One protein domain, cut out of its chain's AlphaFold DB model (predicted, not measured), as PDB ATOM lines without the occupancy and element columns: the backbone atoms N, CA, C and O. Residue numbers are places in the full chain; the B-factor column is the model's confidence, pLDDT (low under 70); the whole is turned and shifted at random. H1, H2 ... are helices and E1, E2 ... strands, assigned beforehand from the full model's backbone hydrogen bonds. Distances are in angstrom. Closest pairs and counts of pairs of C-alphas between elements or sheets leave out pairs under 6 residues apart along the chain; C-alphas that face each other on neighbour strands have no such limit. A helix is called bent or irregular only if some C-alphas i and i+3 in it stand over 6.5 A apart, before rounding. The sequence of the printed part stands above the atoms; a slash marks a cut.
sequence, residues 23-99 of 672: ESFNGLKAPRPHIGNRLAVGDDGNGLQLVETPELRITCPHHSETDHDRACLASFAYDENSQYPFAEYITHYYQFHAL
ATOM      1  N   GLU A  23     148.191 158.998 188.742       38.06
ATOM      2  CA  GLU A  23     148.606 158.281 187.535       38.06
ATOM      3  C   GLU A  23     149.987 157.665 187.754       38.06
ATOM      4  O   GLU A  23     150.968 158.356 188.028       38.06
ATOM      5  N   SER A  24     150.054 156.342 187.632       51.88
ATOM      6  CA  SER A  24     151.309 155.610 187.569       51.88
ATOM      7  C   SER A  24     151.175 154.394 186.641       51.88
ATOM      8  O   SER A  24     150.133 154.167 186.025       51.88
ATOM      9  N   PHE A  25     152.300 153.703 186.480       35.44
ATOM     10  CA  PHE A  25     152.645 152.642 185.532       35.44
ATOM     11  C   PHE A  25     151.484 151.718 185.066       35.44
ATOM     12  O   PHE A  25     150.715 151.193 185.867       35.44
ATOM     13  N   ASN A  26     151.402 151.455 183.753       37.28
ATOM     14  CA  ASN A  26     150.520 150.458 183.105       37.28
ATOM     15  C   ASN A  26     148.991 150.650 183.217       37.28
ATOM     16  O   ASN A  26     148.242 149.696 183.022       37.28
ATOM     17  N   GLY A  27     148.489 151.854 183.511       46.88
ATOM     18  CA  GLY A  27     147.039 152.113 183.565       46.88
ATOM     19  C   GLY A  27     146.328 151.499 184.783       46.88
ATOM     20  O   GLY A  27     145.128 151.711 184.963       46.88
ATOM     21  N   LEU A  28     147.069 150.800 185.648       46.25
ATOM     22  CA  LEU A  28     146.626 150.392 186.974       46.25
ATOM     23  C   LEU A  28     146.733 151.602 187.898       46.25
ATOM     24  O   LEU A  28     147.809 152.161 188.095       46.25
ATOM     25  N   LYS A  29     145.602 152.030 188.451       70.88
ATOM     26  CA  LYS A  29     145.539 153.237 189.271       70.88
ATOM     27  C   LYS A  29     145.714 152.872 190.743       70.88
ATOM     28  O   LYS A  29     144.899 152.132 191.290       70.88
ATOM     29  N   ALA A  30     146.759 153.398 191.379       78.50
ATOM     30  CA  ALA A  30     146.873 153.361 192.832       78.50
ATOM     31  C   ALA A  30     145.922 154.412 193.441       78.50
ATOM     32  O   ALA A  30     145.790 155.513 192.885       78.50
ATOM     33  N   PRO A  31     145.245 154.107 194.562       85.50
ATOM     34  CA  PRO A  31     144.446 155.083 195.272       85.50
ATOM     35  C   PRO A  31     145.355 156.210 195.757       85.50
ATOM     36  O   PRO A  31     146.541 156.014 196.047       85.50
ATOM     37  N   ARG A  32     144.799 157.416 195.833       88.31
ATOM     38  CA  ARG A  32     145.519 158.566 196.372       88.31
ATOM     39  C   ARG A  32     145.848 158.296 197.847       88.31
ATOM     40  O   ARG A  32     144.919 158.040 198.613       88.31
ATOM     41  N   PRO A  33     147.127 158.333 198.262       91.44
ATOM     42  CA  PRO A  33     147.463 158.099 199.656       91.44
ATOM     43  C   PRO A  33     146.971 159.245 200.538       91.44
ATOM     44  O   PRO A  33     146.829 160.385 200.082       91.44
ATOM     45  N   HIS A  34     146.777 158.961 201.823       91.56
ATOM     46  CA  HIS A  34     146.575 160.016 202.808       91.56
ATOM     47  C   HIS A  34     147.935 160.615 203.165       91.56
ATOM     48  O   HIS A  34     148.838 159.905 203.599       91.56
ATOM     49  N   ILE A  35     148.086 161.920 202.950       91.81
ATOM     50  CA  ILE A  35     149.298 162.662 203.301       91.81
ATOM     51  C   ILE A  35     148.923 163.613 204.426       91.81
ATOM     52  O   ILE A  35     148.032 164.448 204.259       91.81
ATOM     53  N   GLY A  36     149.577 163.479 205.571       90.50
ATOM     54  CA  GLY A  36     149.276 164.298 206.734       90.50
ATOM     55  C   GLY A  36     150.428 164.349 207.721       90.50
ATOM     56  O   GLY A  36     151.294 163.477 207.738       90.50
ATOM     57  N   ASN A  37     150.410 165.388 208.551       84.69
ATOM     58  CA  ASN A  37     151.307 165.490 209.690       84.69
ATOM     59  C   ASN A  37     150.779 164.579 210.794       84.69
ATOM     60  O   ASN A  37     149.666 164.789 211.287       84.69
ATOM     61  N   ARG A  38     151.561 163.578 211.192       75.62
ATOM     62  CA  ARG A  38     151.236 162.766 212.365       75.62
ATOM     63  C   ARG A  38     151.965 163.364 213.560       75.62
ATOM     64  O   ARG A  38     153.187 163.454 213.556       75.62
ATOM     65  N   LEU A  39     151.215 163.782 214.575       71.12
ATOM     66  CA  LEU A  39     151.810 164.133 215.862       71.12
ATOM     67  C   LEU A  39     152.299 162.833 216.502       71.12
ATOM     68  O   LEU A  39     151.492 161.956 216.819       71.12
ATOM     69  N   ALA A  40     153.617 162.686 216.621       61.50
ATOM     70  CA  ALA A  40     154.209 161.605 217.384       61.50
ATOM     71  C   ALA A  40     153.905 161.866 218.863       61.50
ATOM     72  O   ALA A  40     154.401 162.819 219.461       61.50
ATOM     73  N   VAL A  41     153.026 161.046 219.434       64.19
ATOM     74  CA  VAL A  41     152.779 161.046 220.873       64.19
ATOM     75  C   VAL A  41     153.642 159.938 221.451       64.19
ATOM     76  O   VAL A  41     153.333 158.759 221.279       64.19
ATOM     77  N   GLY A  42     154.769 160.328 222.042       62.81
ATOM     78  CA  GLY A  42     155.613 159.427 222.811       62.81
ATOM     79  C   GLY A  42     155.084 159.342 224.239       62.81
ATOM     80  O   GLY A  42     154.842 160.373 224.865       62.81
ATOM     81  N   ASP A  43     154.884 158.127 224.736       66.44
ATOM     82  CA  ASP A  43     154.680 157.879 226.162       66.44
ATOM     83  C   ASP A  43     156.040 157.499 226.757       66.44
ATOM     84  O   ASP A  43     156.560 156.414 226.498       66.44
ATOM     85  N   ASP A  44     156.662 158.428 227.482       71.06
ATOM     86  CA  ASP A  44     157.949 158.223 228.158       71.06
ATOM     87  C   ASP A  44     157.780 157.621 229.566       71.06
ATOM     88  O   ASP A  44     158.734 157.562 230.344       71.06
ATOM     89  N   GLY A  45     156.566 157.181 229.914       75.69
ATOM     90  CA  GLY A  45     156.227 156.683 231.244       75.69
ATOM     91  C   GLY A  45     156.031 157.782 232.295       75.69
ATOM     92  O   GLY A  45     155.705 157.456 233.434       75.69
ATOM     93  N   ASN A  46     156.172 159.068 231.940       73.44
ATOM     94  CA  ASN A  46     155.893 160.222 232.808       73.44
ATOM     95  C   ASN A  46     154.701 161.075 232.325       73.44
ATOM     96  O   ASN A  46     154.445 162.153 232.867       73.44
ATOM     97  N   GLY A  47     153.931 160.570 231.358       67.56
ATOM     98  CA  GLY A  47     152.761 161.225 230.777       67.56
ATOM     99  C   GLY A  47     152.993 161.649 229.327       67.56
ATOM    100  O   GLY A  47     154.118 161.861 228.897       67.56
ATOM    101  N   LEU A  48     151.899 161.772 228.565       57.72
ATOM    102  CA  LEU A  48     151.928 162.088 227.133       57.72
ATOM    103  C   LEU A  48     152.616 163.443 226.891       57.72
ATOM    104  O   LEU A  48     151.989 164.496 227.038       57.72
ATOM    105  N   GLN A  49     153.889 163.425 226.502       62.06
ATOM    106  CA  GLN A  49     154.584 164.615 226.023       62.06
ATOM    107  C   GLN A  49     154.401 164.725 224.508       62.06
ATOM    108  O   GLN A  49     154.632 163.775 223.757       62.06
ATOM    109  N   LEU A  50     153.971 165.902 224.044       65.56
ATOM    110  CA  LEU A  50     154.041 166.237 222.625       65.56
ATOM    111  C   LEU A  50     155.519 166.372 222.257       65.56
ATOM    112  O   LEU A  50     156.167 167.342 222.644       65.56
ATOM    113  N   VAL A  51     156.043 165.408 221.505       60.59
ATOM    114  CA  VAL A  51     157.373 165.531 220.912       60.59
ATOM    115  C   VAL A  51     157.263 166.505 219.738       60.59
ATOM    116  O   VAL A  51     156.519 166.289 218.778       60.59
ATOM    117  N   GLU A  52     157.959 167.632 219.862       65.81
ATOM    118  CA  GLU A  52     157.972 168.726 218.897       65.81
ATOM    119  C   GLU A  52     158.783 168.356 217.651       65.81
ATOM    120  O   GLU A  52     159.953 168.690 217.557       65.81
ATOM    121  N   THR A  53     158.148 167.706 216.681       76.50
ATOM    122  CA  THR A  53     158.219 168.084 215.257       76.50
ATOM    123  C   THR A  53     157.157 167.285 214.501       76.50
ATOM    124  O   THR A  53     157.180 166.056 214.548       76.50
ATOM    125  N   PRO A  54     156.200 167.929 213.810       79.50
ATOM    126  CA  PRO A  54     155.253 167.205 212.970       79.50
ATOM    127  C   PRO A  54     155.996 166.501 211.826       79.50
ATOM    128  O   PRO A  54     156.567 167.163 210.962       79.50
ATOM    129  N   GLU A  55     155.956 165.169 211.803       87.25
ATOM    130  CA  GLU A  55     156.465 164.374 210.683       87.25
ATOM    131  C   GLU A  55     155.398 164.277 209.593       87.25
ATOM    132  O   GLU A  55     154.272 163.817 209.834       87.25
ATOM    133  N   LEU A  56     155.757 164.680 208.375       90.81
ATOM    134  CA  LEU A  56     154.937 164.429 207.199       90.81
ATOM    135  C   LEU A  56     155.016 162.933 206.874       90.81
ATOM    136  O   LEU A  56     156.107 162.388 206.702       90.81
ATOM    137  N   ARG A  57     153.869 162.258 206.780       93.00
ATOM    138  CA  ARG A  57     153.791 160.835 206.423       93.00
ATOM    139  C   ARG A  57     152.795 160.588 205.299       93.00
ATOM    140  O   ARG A  57     151.778 161.273 205.190       93.00
ATOM    141  N   ILE A  58     153.086 159.573 204.493       94.38
ATOM    142  CA  ILE A  58     152.177 158.959 203.524       94.38
ATOM    143  C   ILE A  58     151.608 157.703 204.182       94.38
ATOM    144  O   ILE A  58     152.376 156.809 204.514       94.38
ATOM    145  N   THR A  59     150.298 157.600 204.377       93.75
ATOM    146  CA  THR A  59     149.664 156.380 204.906       93.75
ATOM    147  C   THR A  59     148.837 155.683 203.836       93.75
ATOM    148  O   THR A  59     148.115 156.337 203.072       93.75
ATOM    149  N   CYS A  60     148.928 154.353 203.790       94.56
ATOM    150  CA  CYS A  60     148.176 153.550 202.834       94.56
ATOM    151  C   CYS A  60     146.668 153.621 203.144       94.56
ATOM    152  O   CYS A  60     146.272 153.355 204.275       94.56
ATOM    153  N   PRO A  61     145.803 153.983 202.176       91.00
ATOM    154  CA  PRO A  61     144.368 154.145 202.416       91.00
ATOM    155  C   PRO A  61     143.602 152.812 202.406       91.00
ATOM    156  O   PRO A  61     142.377 152.804 202.509       91.00
ATOM    157  N   HIS A  62     144.279 151.677 202.203       88.44
ATOM    158  CA  HIS A  62     143.613 150.386 202.072       88.44
ATOM    159  C   HIS A  62     143.333 149.717 203.415       88.44
ATOM    160  O   HIS A  62     144.150 149.757 204.323       88.44
ATOM    161  N   HIS A  63     142.176 149.067 203.521       76.94
ATOM    162  CA  HIS A  63     141.849 148.167 204.621       76.94
ATOM    163  C   HIS A  63     142.243 146.743 204.228       76.94
ATOM    164  O   HIS A  63     142.084 146.360 203.067       76.94
ATOM    165  N   SER A  64     142.806 145.990 205.172       62.38
ATOM    166  CA  SER A  64     143.126 144.581 204.961       62.38
ATOM    167  C   SER A  64     141.842 143.809 204.659       62.38
ATOM    168  O   SER A  64     140.875 143.901 205.408       62.38
ATOM    169  N   GLU A  65     141.815 143.049 203.565       58.28
ATOM    170  CA  GLU A  65     140.684 142.162 203.261       58.28
ATOM    171  C   GLU A  65     140.764 140.839 204.029       58.28
ATOM    172  O   GLU A  65     139.749 140.174 204.189       58.28
ATOM    173  N   THR A  66     141.944 140.459 204.532       55.41
ATOM    174  CA  THR A  66     142.129 139.214 205.296       55.41
ATOM    175  C   THR A  66     141.763 139.357 206.773       55.41
ATOM    176  O   THR A  66     141.446 138.360 207.410       55.41
ATOM    177  N   ASP A  67     141.754 140.589 207.285       55.06
ATOM    178  CA  ASP A  67     141.283 140.973 208.617       55.06
ATOM    179  C   ASP A  67     140.273 142.106 208.423       55.06
ATOM    180  O   ASP A  67     140.655 143.278 208.433       55.06
ATOM    181  N   HIS A  68     139.003 141.752 208.200       45.44
ATOM    182  CA  HIS A  68     137.926 142.615 207.687       45.44
ATOM    183  C   HIS A  68     137.647 143.948 208.419       45.44
ATOM    184  O   HIS A  68     136.774 144.683 207.975       45.44
ATOM    185  N   ASP A  69     138.409 144.326 209.447       55.94
ATOM    186  CA  ASP A  69     138.242 145.582 210.185       55.94
ATOM    187  C   ASP A  69     139.543 146.376 210.423       55.94
ATOM    188  O   ASP A  69     139.512 147.436 211.054       55.94
ATOM    189  N   ARG A  70     140.713 145.930 209.933       68.62
ATOM    190  CA  ARG A  70     141.989 146.625 210.207       68.62
ATOM    191  C   ARG A  70     142.494 147.414 208.999       68.62
ATOM    192  O   ARG A  70     142.775 146.868 207.935       68.62
ATOM    193  N   ALA A  71     142.618 148.733 209.173       80.62
ATOM    194  CA  ALA A  71     143.286 149.611 208.214       80.62
ATOM    195  C   ALA A  71     144.750 149.183 208.026       80.62
ATOM    196  O   ALA A  71     145.413 148.803 208.993       80.62
ATOM    197  N   CYS A  72     145.270 149.260 206.802       89.12
ATOM    198  CA  CYS A  72     146.690 149.091 206.543       89.12
ATOM    199  C   CYS A  72     147.450 150.212 207.257       89.12
ATOM    200  O   CYS A  72     147.340 151.386 206.909       89.12
ATOM    201  N   LEU A  73     148.213 149.847 208.287       87.62
ATOM    202  CA  LEU A  73     148.953 150.803 209.114       87.62
ATOM    203  C   LEU A  73     150.297 151.211 208.494       87.62
ATOM    204  O   LEU A  73     151.079 151.905 209.145       87.62
ATOM    205  N   ALA A  74     150.573 150.795 207.253       91.50
ATOM    206  CA  ALA A  74     151.790 151.171 206.553       91.50
ATOM    207  C   ALA A  74     151.842 152.692 206.376       91.50
ATOM    208  O   ALA A  74     150.955 153.309 205.772       91.50
ATOM    209  N   SER A  75     152.894 153.288 206.933       92.25
ATOM    210  CA  SER A  75     153.167 154.713 206.847       92.25
ATOM    211  C   SER A  75     154.613 154.937 206.434       92.25
ATOM    212  O   SER A  75     155.503 154.368 207.061       92.25
ATOM    213  N   PHE A  76     154.827 155.800 205.453       94.69
ATOM    214  CA  PHE A  76     156.131 156.129 204.886       94.69
ATOM    215  C   PHE A  76     156.450 157.571 205.271       94.69
ATOM    216  O   PHE A  76     155.666 158.479 204.965       94.69
ATOM    217  N   ALA A  77     157.524 157.773 206.029       91.50
ATOM    218  CA  ALA A  77     157.896 159.082 206.550       91.50
ATOM    219  C   ALA A  77     158.753 159.851 205.544       91.50
ATOM    220  O   ALA A  77     159.559 159.274 204.825       91.50
ATOM    221  N   TYR A  78     158.579 161.169 205.501       87.69
ATOM    222  CA  TYR A  78     159.562 162.050 204.881       87.69
ATOM    223  C   TYR A  78     160.641 162.349 205.919       87.69
ATOM    224  O   TYR A  78     160.588 163.383 206.584       87.69
ATOM    225  N   ASP A  79     161.572 161.419 206.095       85.56
ATOM    226  CA  ASP A  79     162.768 161.629 206.907       85.56
ATOM    227  C   ASP A  79     164.023 161.700 206.025       85.56
ATOM    228  O   ASP A  79     163.969 161.509 204.808       85.56
ATOM    229  N   GLU A  80     165.157 162.039 206.636       76.44
ATOM    230  CA  GLU A  80     166.444 162.175 205.940       76.44
ATOM    231  C   GLU A  80     166.958 160.841 205.365       76.44
ATOM    232  O   GLU A  80     167.839 160.847 204.504       76.44
ATOM    233  N   ASN A  81     166.388 159.708 205.792       77.00
ATOM    234  CA  ASN A  81     166.792 158.364 205.384       77.00
ATOM    235  C   ASN A  81     165.908 157.808 204.251       77.00
ATOM    236  O   ASN A  81     166.374 157.027 203.422       77.00
ATOM    237  N   SER A  82     164.648 158.233 204.163       77.06
ATOM    238  CA  SER A  82     163.700 157.829 203.129       77.06
ATOM    239  C   SER A  82     163.891 158.679 201.872       77.06
ATOM    240  O   SER A  82     163.280 159.738 201.697       77.06
ATOM    241  N   GLN A  83     164.700 158.180 200.935       71.62
ATOM    242  CA  GLN A  83     164.972 158.893 199.683       71.62
ATOM    243  C   GLN A  83     163.711 159.085 198.816       71.62
ATOM    244  O   GLN A  83     163.635 160.068 198.076       71.62
ATOM    245  N   TYR A  84     162.706 158.193 198.906       89.12
ATOM    246  CA  TYR A  84     161.517 158.215 198.037       89.12
ATOM    247  C   TYR A  84     160.251 157.600 198.687       89.12
ATOM    248  O   TYR A  84     159.767 156.565 198.221       89.12
ATOM    249  N   PRO A  85     159.607 158.260 199.668       84.62
ATOM    250  CA  PRO A  85     158.470 157.679 200.404       84.62
ATOM    251  C   PRO A  85     157.253 157.373 199.509       84.62
ATOM    252  O   PRO A  85     156.468 156.466 199.778       84.62
ATOM    253  N   PHE A  86     157.095 158.087 198.386       87.81
ATOM    254  CA  PHE A  86     156.084 157.756 197.374       87.81
ATOM    255  C   PHE A  86     156.387 156.458 196.617       87.81
ATOM    256  O   PHE A  86     155.458 155.727 196.283       87.81
ATOM    257  N   ALA A  87     157.658 156.175 196.319       81.62
ATOM    258  CA  ALA A  87     158.044 154.940 195.642       81.62
ATOM    259  C   ALA A  87     157.846 153.736 196.571       81.62
ATOM    260  O   ALA A  87     157.347 152.702 196.128       81.62
ATOM    261  N   GLU A  88     158.143 153.899 197.860       88.94
ATOM    262  CA  GLU A  88     157.868 152.901 198.895       88.94
ATOM    263  C   GLU A  88     156.366 152.648 199.051       88.94
ATOM    264  O   GLU A  88     155.934 151.496 199.014       88.94
ATOM    265  N   TYR A  89     155.549 153.708 199.104       93.25
ATOM    266  CA  TYR A  89     154.088 153.590 199.107       93.25
ATOM    267  C   TYR A  89     153.559 152.826 197.888       93.25
ATOM    268  O   TYR A  89     152.753 151.906 198.037       93.25
ATOM    269  N   ILE A  90     154.007 153.187 196.682       86.81
ATOM    270  CA  ILE A  90     153.585 152.527 195.441       86.81
ATOM    271  C   ILE A  90     153.989 151.049 195.469       86.81
ATOM    272  O   ILE A  90     153.169 150.180 195.173       86.81
ATOM    273  N   THR A  91     155.226 150.757 195.869       84.69
ATOM    274  CA  THR A  91     155.750 149.389 195.974       84.69
ATOM    275  C   THR A  91     154.922 148.564 196.952       84.69
ATOM    276  O   THR A  91     154.440 147.492 196.592       84.69
ATOM    277  N   HIS A  92     154.665 149.100 198.145       91.88
ATOM    278  CA  HIS A  92     153.815 148.473 199.147       91.88
ATOM    279  C   HIS A  92     152.390 148.231 198.627       91.88
ATOM    280  O   HIS A  92     151.861 147.129 198.767       91.88
ATOM    281  N   TYR A  93     151.773 149.222 197.976       91.69
ATOM    282  CA  TYR A  93     150.435 149.076 197.404       91.69
ATOM    283  C   TYR A  93     150.367 147.920 196.402       91.69
ATOM    284  O   TYR A  93     149.464 147.084 196.482       91.69
ATOM    285  N   TYR A  94     151.328 147.822 195.482       86.06
ATOM    286  CA  TYR A  94     151.318 146.736 194.504       86.06
ATOM    287  C   TYR A  94     151.611 145.380 195.144       86.06
ATOM    288  O   TYR A  94     150.888 144.423 194.871       86.06
ATOM    289  N   GLN A  95     152.608 145.307 196.024       82.38
ATOM    290  CA  GLN A  95     153.003 144.066 196.688       82.38
ATOM    291  C   GLN A  95     151.897 143.487 197.564       82.38
ATOM    292  O   GLN A  95     151.634 142.292 197.484       82.38
ATOM    293  N   PHE A  96     151.243 144.315 198.378       84.69
ATOM    294  CA  PHE A  96     150.347 143.836 199.433       84.69
ATOM    295  C   PHE A  96     148.867 143.974 199.098       84.69
ATOM    296  O   PHE A  96     148.052 143.259 199.674       84.69
ATOM    297  N   HIS A  97     148.498 144.856 198.168       87.00
ATOM    298  CA  HIS A  97     147.090 145.111 197.876       87.00
ATOM    299  C   HIS A  97     146.694 144.865 196.425       87.00
ATOM    300  O   HIS A  97     145.594 144.377 196.198       87.00
ATOM    301  N   ALA A  98     147.548 145.156 195.442       80.88
ATOM    302  CA  ALA A  98     147.204 144.899 194.043       80.88
ATOM    303  C   ALA A  98     147.431 143.431 193.648       80.88
ATOM    304  O   ALA A  98     146.585 142.845 192.981       80.88
ATOM    305  N   LEU A  99     148.548 142.830 194.070       72.88
ATOM    306  CA  LEU A  99     148.897 141.447 193.722       72.88
ATOM    307  C   LEU A  99     148.121 140.401 194.537       72.88
ATOM    308  O   LEU A  99     147.916 139.290 194.056       72.88
TER     309      LEU A  99
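What this domain is: This is residues 23 to 99 of the 672 residues of an uncharacterized protein of Wickerhamomyces ciferrii (strain ATCC 14091 / BCRC 22168 / CBS 111 / JCM 3599 / NBRC 0793 / NRRL Y-1031 F-60-10) (UniProt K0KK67). A small twisted sheet of three strands, E1, E4 and E5, has the one helix, H1, over one of its faces, running along E5. Beyond one end of this sheet the chain runs on into a small two-stranded hairpin, E2 and E3, which makes one end of the longest axis, with the first printed residues, 23 to 28, near the other end; a long loop, residues 60 to 74, runs out and back between E4 and E5. The printed part has 77 residues, with five named strands and one named helix in the order E1 E2 E3 E4 E5 H1; the sheets, E1 - E4 - E5 and E2 - E3, are antiparallel. The class is mixed, helices and strands, though under half of the residues, 33 of 77, are in named elements. The whole is loose, with a radius of gyration of the C-alphas of 14.9 A, and flat, spanning 49 by 31 by 17 A.

How they stand to each other: In the larger sheet E4, residues 55 to 59, is the inner strand, and E1, residues 34 to 38, and E5, residues 75 to 77, are the edge strands. The sheet is only just strongly twisted, with C-alphas up to 4.0 A off its best plane. E1 and E4 are antiparallel at 148 degrees; N 59 and O 34 are 2.8 A apart and N 36 and O 57 3.1 A, within hydrogen-bond range. E4 and E5 form a hairpin, antiparallel at 146 degrees, with N 58 and O 76 at 2.8 A and N 76 and O 58 at 2.8 A, also within range. H1, residues 85 to 98, is on this sheet in two layers, a helix on one face of a sheet, at a height over the sheet of 8.7 A. It lies over E5 and runs along the strands, at 9 degrees to E5 on the local plane. The closest C-alphas of E5 and H1 are those of Phe 76 and Pro 85, 5.3 A apart. In H1 every O i to N i+4 pair is within hydrogen-bond range. E1 runs on into E2, residues 41 to 43, across a break of 2 residues, at 47 degrees. E2 and E3, residues 48 to 50, form an antiparallel hairpin at 142 degrees; C-alphas 43 and 48 face each other at 5.1 A, but no backbone N and O across this pair are within hydrogen-bond range. E2 and E3 are apart from H1.

Where its parts are: E1 begins at C-alpha 34, (146.575, 160.016, 202.808), and is 11.0 A long; E4 is 12.0 A long. The shorter strands are E2 and E3, 6.5 A each, and E5, 6.4 A, which begins at C-alpha 75, (153.167, 154.713, 206.847). H1 is 18.2 A long and ends at C-alpha 98, (147.204, 144.899, 194.043). It is neither bent nor irregular, but only just: C-alphas 95 and 98 are 6.4 A apart.

The domain as a whole: The two C-alphas farthest apart are those of Asn 26 and Asn 46, at 50.9 A. The printed part has no cut. The link from E4 to E5, 15 residues, is long. The mean pLDDT of the printed part is 76.3, and it is under 70 in residues 23 to 28, 40 to 43, 47 to 52 and 64 to 70.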